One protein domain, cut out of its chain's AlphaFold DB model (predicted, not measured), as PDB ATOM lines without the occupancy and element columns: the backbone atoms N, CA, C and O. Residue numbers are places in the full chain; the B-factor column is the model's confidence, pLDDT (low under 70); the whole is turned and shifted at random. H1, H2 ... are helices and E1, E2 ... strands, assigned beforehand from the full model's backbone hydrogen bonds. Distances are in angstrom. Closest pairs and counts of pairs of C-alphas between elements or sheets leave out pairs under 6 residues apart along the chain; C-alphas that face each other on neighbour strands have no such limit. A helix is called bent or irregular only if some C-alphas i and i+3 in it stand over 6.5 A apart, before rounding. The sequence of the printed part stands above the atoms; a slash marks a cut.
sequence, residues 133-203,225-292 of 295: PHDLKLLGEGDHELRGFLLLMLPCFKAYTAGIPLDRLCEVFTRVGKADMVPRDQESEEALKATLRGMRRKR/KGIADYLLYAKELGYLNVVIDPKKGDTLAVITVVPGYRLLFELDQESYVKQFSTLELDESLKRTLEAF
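AT A GLANCE: This is residues 133 to 203 and 225 to 292 of the 295 residues of an uncharacterized protein of Babesia ovata (UniProt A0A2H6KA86). A small strand hairpin, E1 and E2, packs on two helices, H4 and H3, that run side by side and crosswise to E1, while H1 crosses H4 nearly at right angles and H2 begins beside E2. From the hairpin the last helices, H5, H6 and H7, wrap loosely round H1 and come back toward H2. The printed part has 139 residues, with seven named helices and two strands in the order H1 H2 H3 H4 E1 E2 H5 H6 H7. The class is mostly helix, with one antiparallel sheet, E1 - E2. The whole is compact, with a radius of gyration of the C-alphas of 15.2 A, and its rounded outline spans 40 by 36 by 28 A.

HOW THE PARTS SIT: Start at the hairpin of E1, residues 240 to 244, and E2, residues 255 to 259, antiparallel at 150 degrees; look for N 241 and O 258, 2.8 A apart, within hydrogen-bond range. Residues 164 to 165 pair antiparallel with residues 256 to 257 of E2. H4, residues 227 to 236, comes nearest to E1 at the C-alphas of Ala 234 and Leu 240, 5.5 A. H3, residues 186 to 197, touches H4 with residues 192 to 196 alone, closest C-alphas Leu 192 and Ala 228, 6.5 A; they run the same way at a shallow tilt of 2 degrees. H1, residues 141 to 159, touches H4 with residues 146 to 150 alone, closest C-alphas Leu 146 and Tyr 230, 6.5 A, about perpendicular at 87 degrees. H1 is irregular, but only just: C-alphas 152 and 155 are 6.6 A apart. H6, residues 269 to 277, only just touches H1, with 3 pairs of C-alphas within 8 A, the closest Pro 155 and Val 273, 7.0 A. The helix packing is mostly crossed, only just: 1 of 3 touching pairs is at a shallow tilt. H5, residues 261 to 266, and H6 meet only through their link; the closest C-alphas of H5 and E1 are Leu 263 and Leu 240, 7.1 A. H2, residues 166 to 175, has C-alpha 166 at 5.5 A from C-alpha 255 of E2. H7, residues 283 to 290, is close to H2 but not clearly touching, C-alphas Thr 288 and Arg 175 at 6.7 A. Every O i to N i+4 pair is within hydrogen-bond range in H2 to H7, and 13 of 15 in H1.

IN THESE COORDINATES: Find C-alpha 141 at (117.924, 132.225, 72.405); from there H1 runs 29.0 A. H3 spans 16.1 A, H4 14.4 A, H2 14.2 A, E2 13.5 A, E1 13.3 A, H6 12.0 A, H7 9.9 A and H5 8.5 A. H7 ends at C-alpha 290, (104.467, 142.202, 95.266).

THE WHOLE: The farthest C-alphas, Lys 202 and Glu 283, are 43.6 A apart. Residues 204 to 224 are not printed, and C-alphas 203 and 225 are 21.9 A apart across the cut. Of the links printed whole, none is long. Mean pLDDT of the printed part is 72.8; look for values under 70 at residues 133 to 145, 155, 176, 198 to 203 and 265 to 292.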
ATOM      1  N   PRO A 133     130.805 143.568  77.052       36.72
ATOM      2  CA  PRO A 133     131.412 142.299  76.633       36.72
ATOM      3  C   PRO A 133     130.492 141.075  76.736       36.72
ATOM      4  O   PRO A 133     130.797 140.035  76.150       36.72
ATOM      5  N   HIS A 134     129.388 141.163  77.484       38.88
ATOM      6  CA  HIS A 134     128.367 140.116  77.550       38.88
ATOM      7  C   HIS A 134     127.450 140.173  76.325       38.88
ATOM      8  O   HIS A 134     127.124 139.135  75.757       38.88
ATOM      9  N   ASP A 135     127.139 141.379  75.840       43.50
ATOM     10  CA  ASP A 135     126.416 141.574  74.577       43.50
ATOM     11  C   ASP A 135     127.182 141.019  73.362       43.50
ATOM     12  O   ASP A 135     126.566 140.587  72.393       43.50
ATOM     13  N   LEU A 136     128.516 140.933  73.439       40.16
ATOM     14  CA  LEU A 136     129.360 140.337  72.394       40.16
ATOM     15  C   LEU A 136     129.385 138.798  72.399       40.16
ATOM     16  O   LEU A 136     129.838 138.201  71.423       40.16
ATOM     17  N   LYS A 137     128.953 138.144  73.487       40.41
ATOM     18  CA  LYS A 137     129.026 136.677  73.659       40.41
ATOM     19  C   LYS A 137     127.670 135.980  73.682       40.41
ATOM     20  O   LYS A 137     127.636 134.757  73.619       40.41
ATOM     21  N   LEU A 138     126.588 136.744  73.782       47.41
ATOM     22  CA  LEU A 138     125.240 136.232  73.967       47.41
ATOM     23  C   LEU A 138     124.373 136.543  72.752       47.41
ATOM     24  O   LEU A 138     123.673 137.557  72.716       47.41
ATOM     25  N   LEU A 139     124.476 135.678  71.752       51.28
ATOM     26  CA  LEU A 139     123.779 135.798  70.474       51.28
ATOM     27  C   LEU A 139     122.686 134.722  70.312       51.28
ATOM     28  O   LEU A 139     122.036 134.689  69.270       51.28
ATOM     29  N   GLY A 140     122.506 133.830  71.300       54.00
ATOM     30  CA  GLY A 140     121.568 132.704  71.243       54.00
ATOM     31  C   GLY A 140     120.286 132.904  72.061       54.00
ATOM     32  O   GLY A 140     120.247 133.674  73.018       54.00
ATOM     33  N   GLU A 141     119.227 132.169  71.715       55.25
ATOM     34  CA  GLU A 141     117.924 132.225  72.405       55.25
ATOM     35  C   GLU A 141     118.021 131.873  73.901       55.25
ATOM     36  O   GLU A 141     117.438 132.564  74.736       55.25
ATOM     37  N   GLY A 142     118.838 130.875  74.262       60.81
ATOM     38  CA  GLY A 142     119.057 130.496  75.664       60.81
ATOM     39  C   GLY A 142     119.705 131.606  76.504       60.81
ATOM     40  O   GLY A 142     119.428 131.764  77.693       60.81
ATOM     41  N   ASP A 143     120.504 132.466  75.885       61.41
ATOM     42  CA  ASP A 143     121.131 133.579  76.588       61.41
ATOM     43  C   ASP A 143     120.107 134.661  76.969       61.41
ATOM     44  O   ASP A 143     120.205 135.286  78.030       61.41
ATOM     45  N   HIS A 144     119.094 134.864  76.121       63.75
ATOM     46  CA  HIS A 144     117.948 135.732  76.402       63.75
ATOM     47  C   HIS A 144     117.072 135.183  77.528       63.75
ATOM     48  O   HIS A 144     116.649 135.944  78.401       63.75
ATOM     49  N   GLU A 145     116.855 133.873  77.539       69.88
ATOM     50  CA  GLU A 145     116.110 133.180  78.587       69.88
ATOM     51  C   GLU A 145     116.810 133.298  79.952       69.88
ATOM     52  O   GLU A 145     116.186 133.684  80.945       69.88
ATOM     53  N   LEU A 146     118.136 133.105  79.995       73.38
ATOM     54  CA  LEU A 146     118.935 133.304  81.206       73.38
ATOM     55  C   LEU A 146     118.873 134.751  81.720       73.38
ATOM     56  O   LEU A 146     118.792 134.976  82.928       73.38
ATOM     57  N   ARG A 147     118.901 135.749  80.828       72.00
ATOM     58  CA  ARG A 147     118.763 137.166  81.216       72.00
ATOM     59  C   ARG A 147     117.417 137.408  81.913       72.00
ATOM     60  O   ARG A 147     117.386 138.056  82.958       72.00
ATOM     61  N   GLY A 148     116.326 136.853  81.378       72.00
ATOM     62  CA  GLY A 148     114.998 136.899  82.003       72.00
ATOM     63  C   GLY A 148     114.978 136.257  83.392       72.00
ATOM     64  O   GLY A 148     114.436 136.830  84.338       72.00
ATOM     65  N   PHE A 149     115.648 135.116  83.539       81.06
ATOM     66  CA  PHE A 149     115.842 134.467  84.832       81.06
ATOM     67  C   PHE A 149     116.611 135.353  85.827       81.06
ATOM     68  O   PHE A 149     116.155 135.550  86.949       81.06
ATOM     69  N   LEU A 150     117.742 135.946  85.431       78.94
ATOM     70  CA  LEU A 150     118.535 136.815  86.313       78.94
ATOM     71  C   LEU A 150     117.759 138.061  86.755       78.94
ATOM     72  O   LEU A 150     117.859 138.446  87.918       78.94
ATOM     73  N   LEU A 151     116.957 138.647  85.860       74.56
ATOM     74  CA  LEU A 151     116.040 139.751  86.162       74.56
ATOM     75  C   LEU A 151     115.028 139.368  87.254       74.56
ATOM     76  O   LEU A 151     114.834 140.126  88.204       74.56
ATOM     77  N   LEU A 152     114.437 138.172  87.159       76.44
ATOM     78  CA  LEU A 152     113.505 137.639  88.160       76.44
ATOM     79  C   LEU A 152     114.167 137.456  89.539       76.44
ATOM     80  O   LEU A 152     113.525 137.642  90.571       76.44
ATOM     81  N   MET A 153     115.459 137.126  89.576       80.25
ATOM     82  CA  MET A 153     116.191 136.904  90.829       80.25
ATOM     83  C   MET A 153     116.455 138.192  91.626       80.25
ATOM     84  O   MET A 153     116.638 138.138  92.841       80.25
ATOM     85  N   LEU A 154     116.464 139.360  90.985       74.50
ATOM     86  CA  LEU A 154     116.800 140.634  91.637       74.50
ATOM     87  C   LEU A 154     115.848 141.061  92.752       74.50
ATOM     88  O   LEU A 154     116.332 141.335  93.855       74.50
ATOM     89  N   PRO A 155     114.519 141.107  92.534       66.88
ATOM     90  CA  PRO A 155     113.595 141.397  93.623       66.88
ATOM     91  C   PRO A 155     113.710 140.355  94.747       66.88
ATOM     92  O   PRO A 155     113.658 140.720  95.921       66.88
ATOM     93  N   CYS A 156     113.992 139.090  94.414       75.88
ATOM     94  CA  CYS A 156     114.228 138.042  95.406       75.88
ATOM     95  C   CYS A 156     115.449 138.347  96.293       75.88
ATOM     96  O   CYS A 156     115.370 138.206  97.509       75.88
ATOM     97  N   PHE A 157     116.571 138.803  95.728       80.88
ATOM     98  CA  PHE A 157     117.758 139.155  96.519       80.88
ATOM     99  C   PHE A 157     117.551 140.376  97.414       80.88
ATOM    100  O   PHE A 157     118.140 140.449  98.492       80.88
ATOM    101  N   LYS A 158     116.678 141.305  97.015       72.38
ATOM    102  CA  LYS A 158     116.267 142.409  97.887       72.38
ATOM    103  C   LYS A 158     115.438 141.910  99.076       72.38
ATOM    104  O   LYS A 158     115.627 142.386 100.194       72.38
ATOM    105  N   ALA A 159     114.541 140.953  98.844       70.62
ATOM    106  CA  ALA A 159     113.705 140.358  99.884       70.62
ATOM    107  C   ALA A 159     114.523 139.514 100.878       70.62
ATOM    108  O   ALA A 159     114.353 139.620 102.098       70.62
ATOM    109  N   TYR A 160     115.453 138.715 100.343       78.94
ATOM    110  CA  TYR A 160     116.291 137.760 101.063       78.94
ATOM    111  C   TYR A 160     117.759 138.209 101.069       78.94
ATOM    112  O   TYR A 160     118.596 137.688 100.331       78.94
ATOM    113  N   THR A 161     118.091 139.162 101.943       76.06
ATOM    114  CA  THR A 161     119.423 139.799 101.995       76.06
ATOM    115  C   THR A 161     120.580 138.834 102.274       76.06
ATOM    116  O   THR A 161     121.707 139.090 101.862       76.06
ATOM    117  N   ALA A 162     120.319 137.712 102.953       81.75
ATOM    118  CA  ALA A 162     121.308 136.666 103.231       81.75
ATOM    119  C   ALA A 162     121.422 135.607 102.112       81.75
ATOM    120  O   ALA A 162     122.182 134.649 102.249       81.75
ATOM    121  N   GLY A 163     120.667 135.763 101.021       86.75
ATOM    122  CA  GLY A 163     120.476 134.745  99.996       86.75
ATOM    123  C   GLY A 163     119.118 134.069 100.080       86.75
ATOM    124  O   GLY A 163     118.508 133.994 101.144       86.75
ATOM    125  N   ILE A 164     118.666 133.556  98.941       90.94
ATOM    126  CA  ILE A 164     117.345 132.958  98.760       90.94
ATOM    127  C   ILE A 164     117.454 131.454  99.042       90.94
ATOM    128  O   ILE A 164     118.170 130.755  98.316       90.94
ATOM    129  N   PRO A 165     116.776 130.932 100.075       92.25
ATOM    130  CA  PRO A 165     116.649 129.492 100.277       92.25
ATOM    131  C   PRO A 165     115.979 128.825  99.064       92.25
ATOM    132  O   PRO A 165     115.054 129.389  98.479       92.25
ATOM    133  N   LEU A 166     116.451 127.648  98.646       92.31
ATOM    134  CA  LEU A 166     115.994 127.017  97.403       92.31
ATOM    135  C   LEU A 166     114.514 126.605  97.452       92.31
ATOM    136  O   LEU A 166     113.833 126.713  96.440       92.31
ATOM    137  N   ASP A 167     114.001 126.215  98.617       90.88
ATOM    138  CA  ASP A 167     112.568 125.992  98.855       90.88
ATOM    139  C   ASP A 167     111.745 127.259  98.568       90.88
ATOM    140  O   ASP A 167     110.774 127.214  97.815       90.88
ATOM    141  N   ARG A 168     112.188 128.417  99.072       90.31
ATOM    142  CA  ARG A 168     111.549 129.714  98.792       90.31
ATOM    143  C   ARG A 168     111.637 130.097  97.324       90.31
ATOM    144  O   ARG A 168     110.685 130.648  96.776       90.31
ATOM    145  N   LEU A 169     112.752 129.785  96.671       89.62
ATOM    146  CA  LEU A 169     112.884 129.998  95.236       89.62
ATOM    147  C   LEU A 169     111.912 129.106  94.441       89.62
ATOM    148  O   LEU A 169     111.296 129.571  93.485       89.62
ATOM    149  N   CYS A 170     111.707 127.852  94.847       90.31
ATOM    150  CA  CYS A 170     110.720 126.972  94.220       90.31
ATOM    151  C   CYS A 170     109.275 127.465  94.422       90.31
ATOM    152  O   CYS A 170     108.472 127.439  93.484       90.31
ATOM    153  N   GLU A 171     108.942 127.972  95.613       87.19
ATOM    154  CA  GLU A 171     107.646 128.615  95.876       87.19
ATOM    155  C   GLU A 171     107.417 129.821  94.957       87.19
ATOM    156  O   GLU A 171     106.340 129.972  94.380       87.19
ATOM    157  N   VAL A 172     108.443 130.657  94.780       80.88
ATOM    158  CA  VAL A 172     108.429 131.798  93.857       80.88
ATOM    159  C   VAL A 172     108.084 131.354  92.437       80.88
ATOM    160  O   VAL A 172     107.160 131.900  91.835       80.88
ATOM    161  N   PHE A 173     108.785 130.343  91.918       83.00
ATOM    162  CA  PHE A 173     108.561 129.819  90.568       83.00
ATOM    163  C   PHE A 173     107.145 129.264  90.405       83.00
ATOM    164  O   PHE A 173     106.487 129.497  89.393       83.00
ATOM    165  N   THR A 174     106.632 128.607  91.442       83.19
ATOM    166  CA  THR A 174     105.252 128.119  91.470       83.19
ATOM    167  C   THR A 174     104.251 129.276  91.380       83.19
ATOM    168  O   THR A 174     103.318 129.219  90.578       83.19
ATOM    169  N   ARG A 175     104.460 130.357  92.144       76.44
ATOM    170  CA  ARG A 175     103.572 131.534  92.165       76.44
ATOM    171  C   ARG A 175     103.564 132.312  90.851       76.44
ATOM    172  O   ARG A 175     102.507 132.786  90.456       76.44
ATOM    173  N   VAL A 176     104.693 132.398  90.144       68.81
ATOM    174  CA  VAL A 176     104.772 133.060  88.821       68.81
ATOM    175  C   VAL A 176     104.286 132.175  87.663       68.81
ATOM    176  O   VAL A 176     104.520 132.493  86.499       68.81
ATOM    177  N   GLY A 177     103.612 131.057  87.958       74.44
ATOM    178  CA  GLY A 177     103.039 130.168  86.945       74.44
ATOM    179  C   GLY A 177     104.059 129.258  86.258       74.44
ATOM    180  O   GLY A 177     103.795 128.777  85.159       74.44
ATOM    181  N   LYS A 178     105.211 129.016  86.895       81.00
ATOM    182  CA  LYS A 178     106.308 128.159  86.413       81.00
ATOM    183  C   LYS A 178     106.514 126.915  87.285       81.00
ATOM    184  O   LYS A 178     107.635 126.477  87.542       81.00
ATOM    185  N   ALA A 179     105.411 126.332  87.758       83.50
ATOM    186  CA  ALA A 179     105.405 125.118  88.585       83.50
ATOM    187  C   ALA A 179     105.897 123.854  87.841       83.50
ATOM    188  O   ALA A 179     106.109 122.799  88.432       83.50
ATOM    189  N   ASP A 180     106.018 123.915  86.518       82.56
ATOM    190  CA  ASP A 180     106.669 122.921  85.660       82.56
ATOM    191  C   ASP A 180     108.196 122.910  85.782       82.56
ATOM    192  O   ASP A 180     108.810 121.887  85.506       82.56
ATOM    193  N   MET A 181     108.802 123.999  86.260       84.12
ATOM    194  CA  MET A 181     110.259 124.139  86.347       84.12
ATOM    195  C   MET A 181     110.853 123.687  87.689       84.12
ATOM    196  O   MET A 181     112.076 123.688  87.852       84.12
ATOM    197  N   VAL A 182     110.007 123.349  88.663       89.62
ATOM    198  CA  VAL A 182     110.382 123.005  90.044       89.62
ATOM    199  C   VAL A 182     109.998 121.556  90.362       89.62
ATOM    200  O   VAL A 182     109.071 121.028  89.743       89.62
ATOM    201  N   PRO A 183     110.696 120.889  91.300       88.62
ATOM    202  CA  PRO A 183     110.372 119.517  91.677       88.62
ATOM    203  C   PRO A 183     108.944 119.410  92.233       88.62
ATOM    204  O   PRO A 183     108.492 120.283  92.971       88.62
ATOM    205  N   ARG A 184     108.231 118.340  91.853       86.56
ATOM    206  CA  ARG A 184     106.831 118.078  92.250       86.56
ATOM    207  C   ARG A 184     106.676 116.899  93.212       86.56
ATOM    208  O   ARG A 184     105.602 116.708  93.775       86.56
ATOM    209  N   ASP A 185     107.732 116.115  93.374       88.75
ATOM    210  CA  ASP A 185     107.796 114.926  94.212       88.75
ATOM    211  C   ASP A 185     109.172 114.819  94.882       88.75
ATOM    212  O   ASP A 185     110.134 115.490  94.495       88.75
ATOM    213  N   GLN A 186     109.254 113.960  95.901       86.31
ATOM    214  CA  GLN A 186     110.470 113.770  96.692       86.31
ATOM    215  C   GLN A 186     111.656 113.306  95.834       86.31
ATOM    216  O   GLN A 186     112.788 113.709  96.083       86.31
ATOM    217  N   GLU A 187     111.416 112.475  94.817       88.00
ATOM    218  CA  GLU A 187     112.472 111.962  93.938       88.00
ATOM    219  C   GLU A 187     113.121 113.098  93.135       88.00
ATOM    220  O   GLU A 187     114.348 113.218  93.082       88.00
ATOM    221  N   SER A 188     112.300 113.993  92.590       86.44
ATOM    222  CA  SER A 188     112.733 115.184  91.864       86.44
ATOM    223  C   SER A 188     113.469 116.175  92.772       86.44
ATOM    224  O   SER A 188     114.435 116.810  92.338       86.44
ATOM    225  N   GLU A 189     113.060 116.308  94.040       89.69
ATOM    226  CA  GLU A 189     113.780 117.125  95.027       89.69
ATOM    227  C   GLU A 189     115.171 116.558  95.337       89.69
ATOM    228  O   GLU A 189     116.154 117.307  95.355       89.69
ATOM    229  N   GLU A 190     115.286 115.242  95.543       86.94
ATOM    230  CA  GLU A 190     116.580 114.586  95.749       86.94
ATOM    231  C   GLU A 190     117.485 114.724  94.525       86.94
ATOM    232  O   GLU A 190     118.673 115.029  94.667       86.94
ATOM    233  N   ALA A 191     116.932 114.578  93.317       86.38
ATOM    234  CA  ALA A 191     117.671 114.763  92.073       86.38
ATOM    235  C   ALA A 191     118.203 116.201  91.932       86.38
ATOM    236  O   ALA A 191     119.373 116.406  91.584       86.38
ATOM    237  N   LEU A 192     117.385 117.207  92.267       89.06
ATOM    238  CA  LEU A 192     117.795 118.613  92.287       89.06
ATOM    239  C   LEU A 192     118.912 118.856  93.311       89.06
ATOM    240  O   LEU A 192     119.948 119.442  92.977       89.06
ATOM    241  N   LYS A 193     118.749 118.359  94.545       87.69
ATOM    242  CA  LYS A 193     119.773 118.458  95.595       87.69
ATOM    243  C   LYS A 193     121.071 117.785  95.170       87.69
ATOM    244  O   LYS A 193     122.134 118.374  95.345       87.69
ATOM    245  N   ALA A 194     121.012 116.583  94.602       85.19
ATOM    246  CA  ALA A 194     122.180 115.848  94.125       85.19
ATOM    247  C   ALA A 194     122.904 116.609  93.007       85.19
ATOM    248  O   ALA A 194     124.128 116.745  93.049       85.19
ATOM    249  N   THR A 195     122.153 117.182  92.066       85.56
ATOM    250  CA  THR A 195     122.683 117.989  90.958       85.56
ATOM    251  C   THR A 195     123.431 119.224  91.471       85.56
ATOM    252  O   THR A 195     124.565 119.491  91.068       85.56
ATOM    253  N   LEU A 196     122.849 119.939  92.438       85.19
ATOM    254  CA  LEU A 196     123.453 121.133  93.036       85.19
ATOM    255  C   LEU A 196     124.551 120.807  94.075       85.19
ATOM    256  O   LEU A 196     125.468 121.596  94.279       85.19
ATOM    257  N   ARG A 197     124.536 119.634  94.717       80.06
ATOM    258  CA  ARG A 197     125.609 119.172  95.625       80.06
ATOM    259  C   ARG A 197     126.806 118.600  94.870       80.06
ATOM    260  O   ARG A 197     127.947 118.778  95.299       80.06
ATOM    261  N   GLY A 198     126.569 117.971  93.719       67.38
ATOM    262  CA  GLY A 198     127.590 117.427  92.819       67.38
ATOM    263  C   GLY A 198     128.537 118.479  92.225       67.38
ATOM    264  O   GLY A 198     129.502 118.123  91.550       67.38
ATOM    265  N   MET A 199     128.321 119.767  92.523       59.75
ATOM    266  CA  MET A 199     129.099 120.940  92.105       59.75
ATOM    267  C   MET A 199     130.550 121.010  92.642       59.75
ATOM    268  O   MET A 199     131.068 122.099  92.927       59.75
ATOM    269  N   ARG A 200     131.273 119.892  92.765       46.12
ATOM    270  CA  ARG A 200     132.726 119.951  92.975       46.12
ATOM    271  C   ARG A 200     133.396 120.461  91.702       46.12
ATOM    272  O   ARG A 200     133.524 119.710  90.743       46.12
ATOM    273  N   ARG A 201     133.823 121.734  91.732       43.19
ATOM    274  CA  ARG A 201     134.827 122.400  90.869       43.19
ATOM    275  C   ARG A 201     135.191 121.624  89.589       43.19
ATOM    276  O   ARG A 201     136.330 121.198  89.425       43.19
ATOM    277  N   LYS A 202     134.265 121.486  88.645       37.03
ATOM    278  CA  LYS A 202     134.641 121.291  87.245       37.03
ATOM    279  C   LYS A 202     134.486 122.651  86.593       37.03
ATOM    280  O   LYS A 202     133.372 123.126  86.441       37.03
ATOM    281  N   ARG A 203     135.604 123.291  86.234       40.94
ATOM    282  CA  ARG A 203     135.666 124.541  85.437       40.94
ATOM    283  C   ARG A 203     135.139 124.351  83.998       40.94
ATOM    284  O   ARG A 203     135.544 125.049  83.079       40.94
ATOM    285  N   LYS A 225     115.388 123.124  80.895       79.31
ATOM    286  CA  LYS A 225     114.278 122.203  81.187       79.31
ATOM    287  C   LYS A 225     113.738 122.378  82.597       79.31
ATOM    288  O   LYS A 225     112.581 122.069  82.853       79.31
ATOM    289  N   GLY A 226     114.564 122.872  83.514       82.62
ATOM    290  CA  GLY A 226     114.153 123.121  84.889       82.62
ATOM    291  C   GLY A 226     115.071 124.090  85.614       82.62
ATOM    292  O   GLY A 226     116.115 124.502  85.109       82.62
ATOM    293  N   ILE A 227     114.694 124.440  86.843       88.56
ATOM    294  CA  ILE A 227     115.395 125.446  87.650       88.56
ATOM    295  C   ILE A 227     116.881 125.122  87.878       88.56
ATOM    296  O   ILE A 227     117.704 126.031  87.995       88.56
ATOM    297  N   ALA A 228     117.246 123.835  87.888       88.44
ATOM    298  CA  ALA A 228     118.633 123.389  87.992       88.44
ATOM    299  C   ALA A 228     119.507 123.961  86.867       88.44
ATOM    300  O   ALA A 228     120.599 124.449  87.145       88.44
ATOM    301  N   ASP A 229     119.016 123.945  85.626       83.44
ATOM    302  CA  ASP A 229     119.779 124.367  84.449       83.44
ATOM    303  C   ASP A 229     120.124 125.857  84.535       83.44
ATOM    304  O   ASP A 229     121.273 126.250  84.336       83.44
ATOM    305  N   TYR A 230     119.154 126.683  84.935       85.56
ATOM    306  CA  TYR A 230     119.361 128.116  85.136       85.56
ATOM    307  C   TYR A 230     120.343 128.407  86.265       85.56
ATOM    308  O   TYR A 230     121.253 129.219  86.100       85.56
ATOM    309  N   LEU A 231     120.184 127.741  87.413       89.75
ATOM    310  CA  LEU A 231     121.061 127.934  88.568       89.75
ATOM    311  C   LEU A 231     122.500 127.516  88.260       89.75
ATOM    312  O   LEU A 231     123.444 128.204  88.658       89.75
ATOM    313  N   LEU A 232     122.674 126.403  87.546       84.62
ATOM    314  CA  LEU A 232     123.978 125.920  87.113       84.62
ATOM    315  C   LEU A 232     124.615 126.897  86.132       84.62
ATOM    316  O   LEU A 232     125.732 127.355  86.373       84.62
ATOM    317  N   TYR A 233     123.892 127.266  85.079       78.38
ATOM    318  CA  TYR A 233     124.434 128.104  84.021       78.38
ATOM    319  C   TYR A 233     124.744 129.525  84.511       78.38
ATOM    320  O   TYR A 233     125.836 130.049  84.286       78.38
ATOM    321  N   ALA A 234     123.850 130.122  85.304       80.62
ATOM    322  CA  ALA A 234     124.091 131.417  85.937       80.62
ATOM    323  C   ALA A 234     125.306 131.393  86.880       80.62
ATOM    324  O   ALA A 234     126.055 132.372  86.950       80.62
ATOM    325  N   LYS A 235     125.530 130.284  87.600       83.88
ATOM    326  CA  LYS A 235     126.721 130.122  88.441       83.88
ATOM    327  C   LYS A 235     127.996 129.994  87.619       83.88
ATOM    328  O   LYS A 235     128.997 130.608  87.980       83.88
ATOM    329  N   GLU A 236     127.986 129.230  86.529       77.69
ATOM    330  CA  GLU A 236     129.153 129.106  85.644       77.69
ATOM    331  C   GLU A 236     129.574 130.453  85.060       77.69
ATOM    332  O   GLU A 236     130.766 130.759  84.991       77.69
ATOM    333  N   LEU A 237     128.597 131.291  84.718       72.31
ATOM    334  CA  LEU A 237     128.839 132.643  84.230       72.31
ATOM    335  C   LEU A 237     129.212 133.644  85.334       72.31
ATOM    336  O   LEU A 237     129.540 134.785  85.009       72.31
ATOM    337  N   GLY A 238     129.192 133.239  86.609       74.62
ATOM    338  CA  GLY A 238     129.568 134.063  87.759       74.62
ATOM    339  C   GLY A 238     128.470 134.994  88.283       74.62
ATOM    340  O   GLY A 238     128.748 135.814  89.160       74.62
ATOM    341  N   TYR A 239     127.239 134.885  87.773       80.06
ATOM    342  CA  TYR A 239     126.103 135.694  88.228       80.06
ATOM    343  C   TYR A 239     125.526 135.212  89.549       80.06
ATOM    344  O   TYR A 239     125.052 136.023  90.336       80.06
ATOM    345  N   LEU A 240     125.570 133.908  89.813       89.44
ATOM    346  CA  LEU A 240     125.043 133.320  91.039       89.44
ATOM    347  C   LEU A 240     126.105 132.490  91.749       89.44
ATOM    348  O   LEU A 240     127.027 131.958  91.140       89.44
ATOM    349  N   ASN A 241     125.935 132.333  93.051       90.00
ATOM    350  CA  ASN A 241     126.633 131.342  93.848       90.00
ATOM    351  C   ASN A 241     125.607 130.468  94.568       90.00
ATOM    352  O   ASN A 241     124.505 130.905  94.894       90.00
ATOM    353  N   VAL A 242     125.994 129.223  94.828       90.88
ATOM    354  CA  VAL A 242     125.178 128.261  95.569       90.88
ATOM    355  C   VAL A 242     125.948 127.877  96.821       90.88
ATOM    356  O   VAL A 242     127.059 127.349  96.730       90.88
ATOM    357  N   VAL A 243     125.360 128.176  97.974       90.25
ATOM    358  CA  VAL A 243     125.894 127.888  99.304       90.25
ATOM    359  C   VAL A 243     125.072 126.758  99.906       90.25
ATOM    360  O   VAL A 243     123.849 126.763  99.815       90.25
ATOM    361  N   ILE A 244     125.738 125.778 100.508       88.25
ATOM    362  CA  ILE A 244     125.081 124.629 101.128       88.25
ATOM    363  C   ILE A 244     125.414 124.662 102.614       88.25
ATOM    364  O   ILE A 244     126.587 124.572 102.977       88.25
ATOM    365  N   ASP A 245     124.397 124.811 103.458       83.94
ATOM    366  CA  ASP A 245     124.544 124.831 104.911       83.94
ATOM    367  C   ASP A 245     124.168 123.466 105.502       83.94
ATOM    368  O   ASP A 245     122.987 123.211 105.737       83.94
ATOM    369  N   PRO A 246     125.140 122.586 105.803       75.44
ATOM    370  CA  PRO A 246     124.860 121.231 106.277       75.44
ATOM    371  C   PRO A 246     124.114 121.187 107.621       75.44
ATOM    372  O   PRO A 246     123.651 120.121 108.019       75.44
ATOM    373  N   LYS A 247     123.981 122.315 108.336       75.94
ATOM    374  CA  LYS A 247     123.283 122.390 109.627       75.94
ATOM    375  C   LYS A 247     121.758 122.475 109.495       75.94
ATOM    376  O   LYS A 247     121.068 122.259 110.485       75.94
ATOM    377  N   LYS A 248     121.220 122.761 108.302       70.50
ATOM    378  CA  LYS A 248     119.771 122.926 108.051       70.50
ATOM    379  C   LYS A 248     119.033 121.624 107.692       70.50
ATOM    380  O   LYS A 248     117.912 121.664 107.188       70.50
ATOM    381  N   GLY A 249     119.638 120.469 107.971       73.88
ATOM    382  CA  GLY A 249     119.066 119.159 107.650       73.88
ATOM    383  C   GLY A 249     119.110 118.847 106.151       73.88
ATOM    384  O   GLY A 249     119.953 119.373 105.427       73.88
ATOM    385  N   ASP A 250     118.211 117.978 105.684       74.69
ATOM    386  CA  ASP A 250     118.179 117.502 104.291       74.69
ATOM    387  C   ASP A 250     116.968 118.018 103.493       74.69
ATOM    388  O   ASP A 250     116.448 117.354 102.604       74.69
ATOM    389  N   THR A 251     116.495 119.220 103.804       83.75
ATOM    390  CA  THR A 251     115.437 119.895 103.031       83.75
ATOM    391  C   THR A 251     116.043 120.768 101.933       83.75
ATOM    392  O   THR A 251     117.239 121.060 101.968       83.75
ATOM    393  N   LEU A 252     115.249 121.248 100.968       85.56
ATOM    394  CA  LEU A 252     115.733 122.211  99.964       85.56
ATOM    395  C   LEU A 252     116.284 123.507 100.596       85.56
ATOM    396  O   LEU A 252     117.223 124.089 100.058       85.56
ATOM    397  N   ALA A 253     115.809 123.899 101.785       85.25
ATOM    398  CA  ALA A 253     116.289 125.070 102.531       85.25
ATOM    399  C   ALA A 253     117.783 125.007 102.924       85.25
ATOM    400  O   ALA A 253     118.380 126.022 103.300       85.25
ATOM    401  N   VAL A 254     118.404 123.822 102.837       88.06
ATOM    402  CA  VAL A 254     119.851 123.610 103.015       88.06
ATOM    403  C   VAL A 254     120.675 124.304 101.928       88.06
ATOM    404  O   VAL A 254     121.837 124.645 102.151       88.06
ATOM    405  N   ILE A 255     120.085 124.520 100.748       91.25
ATOM    406  CA  ILE A 255     120.717 125.170  99.607       91.25
ATOM    407  C   ILE A 255     120.240 126.618  99.567       91.25
ATOM    408  O   ILE A 255     119.047 126.898  99.537       91.25
ATOM    409  N   THR A 256     121.181 127.553  99.569       93.00
ATOM    410  CA  THR A 256     120.921 128.988  99.467       93.00
ATOM    411  C   THR A 256     121.584 129.533  98.210       93.00
ATOM    412  O   THR A 256     122.777 129.327  97.979       93.00
ATOM    413  N   VAL A 257     120.808 130.232  97.390       93.88
ATOM    414  CA  VAL A 257     121.287 130.935  96.200       93.88
ATOM    415  C   VAL A 257     121.646 132.360  96.608       93.88
ATOM    416  O   VAL A 257     120.834 133.048  97.223       93.88
ATOM    417  N   VAL A 258     122.854 132.814  96.284       92.50
ATOM    418  CA  VAL A 258     123.333 134.172  96.600       92.50
ATOM    419  C   VAL A 258     123.840 134.869  95.333       92.50
ATOM    420  O   VAL A 258     124.242 134.182  94.386       92.50
ATOM    421  N   PRO A 259     123.866 136.213  95.295       87.50
ATOM    422  CA  PRO A 259     124.475 136.947  94.195       87.50
ATOM    423  C   PRO A 259     125.946 136.555  94.005       87.50
ATOM    424  O   PRO A 259     126.713 136.422  94.962       87.50
ATOM    425  N   GLY A 260     126.342 136.359  92.754       85.88
ATOM    426  CA  GLY A 260     127.734 136.210  92.352       85.88
ATOM    427  C   GLY A 260     128.410 137.562  92.134       85.88
ATOM    428  O   GLY A 260     127.743 138.587  91.984       85.88
ATOM    429  N   TYR A 261     129.746 137.562  92.085       77.75
ATOM    430  CA  TYR A 261     130.543 138.783  91.894       77.75
ATOM    431  C   TYR A 261     130.107 139.557  90.647       77.75
ATOM    432  O   TYR A 261     130.031 140.781  90.664       77.75
ATOM    433  N   ARG A 262     129.769 138.827  89.580       71.38
ATOM    434  CA  ARG A 262     129.400 139.406  88.298       71.38
ATOM    435  C   ARG A 262     128.048 140.093  88.363       71.38
ATOM    436  O   ARG A 262     127.906 141.193  87.854       71.38
ATOM    437  N   LEU A 263     127.081 139.483  89.048       74.75
ATOM    438  CA  LEU A 263     125.778 140.106  89.256       74.75
ATOM    439  C   LEU A 263     125.906 141.373  90.099       74.75
ATOM    440  O   LEU A 263     125.264 142.355  89.782       74.75
ATOM    441  N   LEU A 264     126.747 141.377  91.136       73.94
ATOM    442  CA  LEU A 264     126.961 142.564  91.970       73.94
ATOM    443  C   LEU A 264     127.701 143.690  91.237       73.94
ATOM    444  O   LEU A 264     127.436 144.859  91.491       73.94
ATOM    445  N   PHE A 265     128.635 143.342  90.354       64.06
ATOM    446  CA  PHE A 265     129.435 144.315  89.614       64.06
ATOM    447  C   PHE A 265     128.693 144.894  88.404       64.06
ATOM    448  O   PHE A 265     128.812 146.079  88.109       64.06
ATOM    449  N   GLU A 266     127.934 144.063  87.688       62.28
ATOM    450  CA  GLU A 266     127.279 144.459  86.438       62.28
ATOM    451  C   GLU A 266     125.902 145.103  86.645       62.28
ATOM    452  O   GLU A 266     125.358 145.689  85.707       62.28
ATOM    453  N   LEU A 267     125.333 145.013  87.850       63.38
ATOM    454  CA  LEU A 267     123.989 145.490  88.139       63.38
ATOM    455  C   LEU A 267     123.965 146.578  89.208       63.38
ATOM    456  O   LEU A 267     124.285 146.349  90.373       63.38
ATOM    457  N   ASP A 268     123.386 147.712  88.835       62.34
ATOM    458  CA  ASP A 268     122.843 148.665  89.793       62.34
ATOM    459  C   ASP A 268     121.461 148.183  90.270       62.34
ATOM    460  O   ASP A 268     120.427 148.423  89.634       62.34
ATOM    461  N   GLN A 269     121.454 147.442  91.383       59.34
ATOM    462  CA  GLN A 269     120.244 146.846  91.956       59.34
ATOM    463  C   GLN A 269     119.207 147.904  92.345       59.34
ATOM    464  O   GLN A 269     118.008 147.670  92.194       59.34
ATOM    465  N   GLU A 270     119.643 149.072  92.820       60.59
ATOM    466  CA  GLU A 270     118.740 150.141  93.246       60.59
ATOM    467  C   GLU A 270     118.057 150.792  92.046       60.59
ATOM    468  O   GLU A 270     116.829 150.922  92.030       60.59
ATOM    469  N   SER A 271     118.828 151.133  91.010       57.06
ATOM    470  CA  SER A 271     118.272 151.671  89.766       57.06
ATOM    471  C   SER A 271     117.357 150.669  89.075       57.06
ATOM    472  O   SER A 271     116.297 151.061  88.582       57.06
ATOM    473  N   TYR A 272     117.716 149.382  89.068       57.69
ATOM    474  CA  TYR A 272     116.858 148.346  88.506       57.69
ATOM    475  C   TYR A 272     115.549 148.220  89.274       57.69
ATOM    476  O   TYR A 272     114.494 148.266  88.659       57.69
ATOM    477  N   VAL A 273     115.578 148.113  90.605       58.88
ATOM    478  CA  VAL A 273     114.345 147.984  91.398       58.88
ATOM    479  C   VAL A 273     113.475 149.233  91.265       58.88
ATOM    480  O   VAL A 273     112.255 149.122  91.155       58.88
ATOM    481  N   LYS A 274     114.084 150.421  91.198       59.75
ATOM    482  CA  LYS A 274     113.368 151.665  90.905       59.75
ATOM    483  C   LYS A 274     112.681 151.592  89.541       59.75
ATOM    484  O   LYS A 274     111.498 151.896  89.457       59.75
ATOM    485  N   GLN A 275     113.363 151.133  88.493       54.94
ATOM    486  CA  GLN A 275     112.753 150.944  87.171       54.94
ATOM    487  C   GLN A 275     111.687 149.840  87.171       54.94
ATOM    488  O   GLN A 275     110.606 150.036  86.622       54.94
ATOM    489  N   PHE A 276     111.935 148.724  87.851       56.00
ATOM    490  CA  PHE A 276     110.997 147.617  88.007       56.00
ATOM    491  C   PHE A 276     109.692 148.078  88.666       56.00
ATOM    492  O   PHE A 276     108.606 147.761  88.194       56.00
ATOM    493  N   SER A 277     109.789 148.923  89.697       55.91
ATOM    494  CA  SER A 277     108.623 149.517  90.365       55.91
ATOM    495  C   SER A 277     107.828 150.494  89.487       55.91
ATOM    496  O   SER A 277     106.690 150.817  89.811       55.91
ATOM    497  N   THR A 278     108.403 150.958  88.371       52.91
ATOM    498  CA  THR A 278     107.703 151.812  87.398       52.91
ATOM    499  C   THR A 278     107.019 151.026  86.283       52.91
ATOM    500  O   THR A 278     106.312 151.640  85.478       52.91
ATOM    501  N   LEU A 279     107.218 149.701  86.212       52.62
ATOM    502  CA  LEU A 279     106.617 148.873  85.174       52.62
ATOM    503  C   LEU A 279     105.088 148.845  85.336       52.62
ATOM    504  O   LEU A 279     104.566 148.652  86.434       52.62
ATOM    505  N   GLU A 280     104.358 149.018  84.231       50.00
ATOM    506  CA  GLU A 280     102.912 148.757  84.203       50.00
ATOM    507  C   GLU A 280     102.703 147.254  84.078       50.00
ATOM    508  O   GLU A 280     102.667 146.688  82.986       50.00
ATOM    509  N   LEU A 281     102.638 146.607  85.232       54.28
ATOM    510  CA  LEU A 281     102.322 145.198  85.353       54.28
ATOM    511  C   LEU A 281     100.798 145.070  85.439       54.28
ATOM    512  O   LEU A 281     100.147 145.878  86.103       54.28
ATOM    513  N   ASP A 282     100.230 144.066  84.768       50.31
ATOM    514  CA  ASP A 282      98.856 143.637  85.051       50.31
ATOM    515  C   ASP A 282      98.698 143.457  86.569       50.31
ATOM    516  O   ASP A 282      99.613 142.958  87.215       50.31
ATOM    517  N   GLU A 283      97.562 143.846  87.144       55.19
ATOM    518  CA  GLU A 283      97.305 143.738  88.584       55.19
ATOM    519  C   GLU A 283      97.518 142.314  89.129       55.19
ATOM    520  O   GLU A 283      97.946 142.159  90.273       55.19
ATOM    521  N   SER A 284      97.288 141.264  88.330       50.31
ATOM    522  CA  SER A 284      97.594 139.889  88.749       50.31
ATOM    523  C   SER A 284      99.103 139.634  88.824       50.31
ATOM    524  O   SER A 284      99.602 139.127  89.833       50.31
ATOM    525  N   LEU A 285      99.853 140.059  87.804       48.69
ATOM    526  CA  LEU A 285     101.308 139.956  87.770       48.69
ATOM    527  C   LEU A 285     101.955 140.863  88.823       48.69
ATOM    528  O   LEU A 285     102.907 140.456  89.475       48.69
ATOM    529  N   LYS A 286     101.402 142.055  89.049       55.16
ATOM    530  CA  LYS A 286     101.833 143.000  90.072       55.16
ATOM    531  C   LYS A 286     101.658 142.417  91.467       55.16
ATOM    532  O   LYS A 286     102.643 142.386  92.180       55.16
ATOM    533  N   ARG A 287     100.498 141.847  91.817       57.78
ATOM    534  CA  ARG A 287     100.310 141.132  93.100       57.78
ATOM    535  C   ARG A 287     101.247 139.937  93.247       57.78
ATOM    536  O   ARG A 287     101.770 139.670  94.324       57.78
ATOM    537  N   THR A 288     101.480 139.215  92.152       52.75
ATOM    538  CA  THR A 288     102.419 138.084  92.136       52.75
ATOM    539  C   THR A 288     103.854 138.551  92.375       52.75
ATOM    540  O   THR A 288     104.620 137.867  93.048       52.75
ATOM    541  N   LEU A 289     104.216 139.728  91.858       49.84
ATOM    542  CA  LEU A 289     105.531 140.329  92.042       49.84
ATOM    543  C   LEU A 289     105.648 141.103  93.374       49.84
ATOM    544  O   LEU A 289     106.723 141.176  93.955       49.84
ATOM    545  N   GLU A 290     104.556 141.641  93.911       57.84
ATOM    546  CA  GLU A 290     104.467 142.202  95.266       57.84
ATOM    547  C   GLU A 290     104.706 141.120  96.320       57.84
ATOM    548  O   GLU A 290     105.286 141.416  97.355       57.84
ATOM    549  N   ALA A 291     104.452 139.843  96.014       51.78
ATOM    550  CA  ALA A 291     104.887 138.730  96.861       51.78
ATOM    551  C   ALA A 291     106.422 138.636  97.037       51.78
ATOM    552  O   ALA A 291     106.881 137.923  97.930       51.78
ATOM    553  N   PHE A 292     107.221 139.327  96.210       45.47
ATOM    554  CA  PHE A 292     108.661 139.513  96.442       45.47
ATOM    555  C   PHE A 292     108.977 140.665  97.400       45.47
ATOM    556  O   PHE A 292     110.097 140.747  97.893       45.47
TER     557      PHE A 292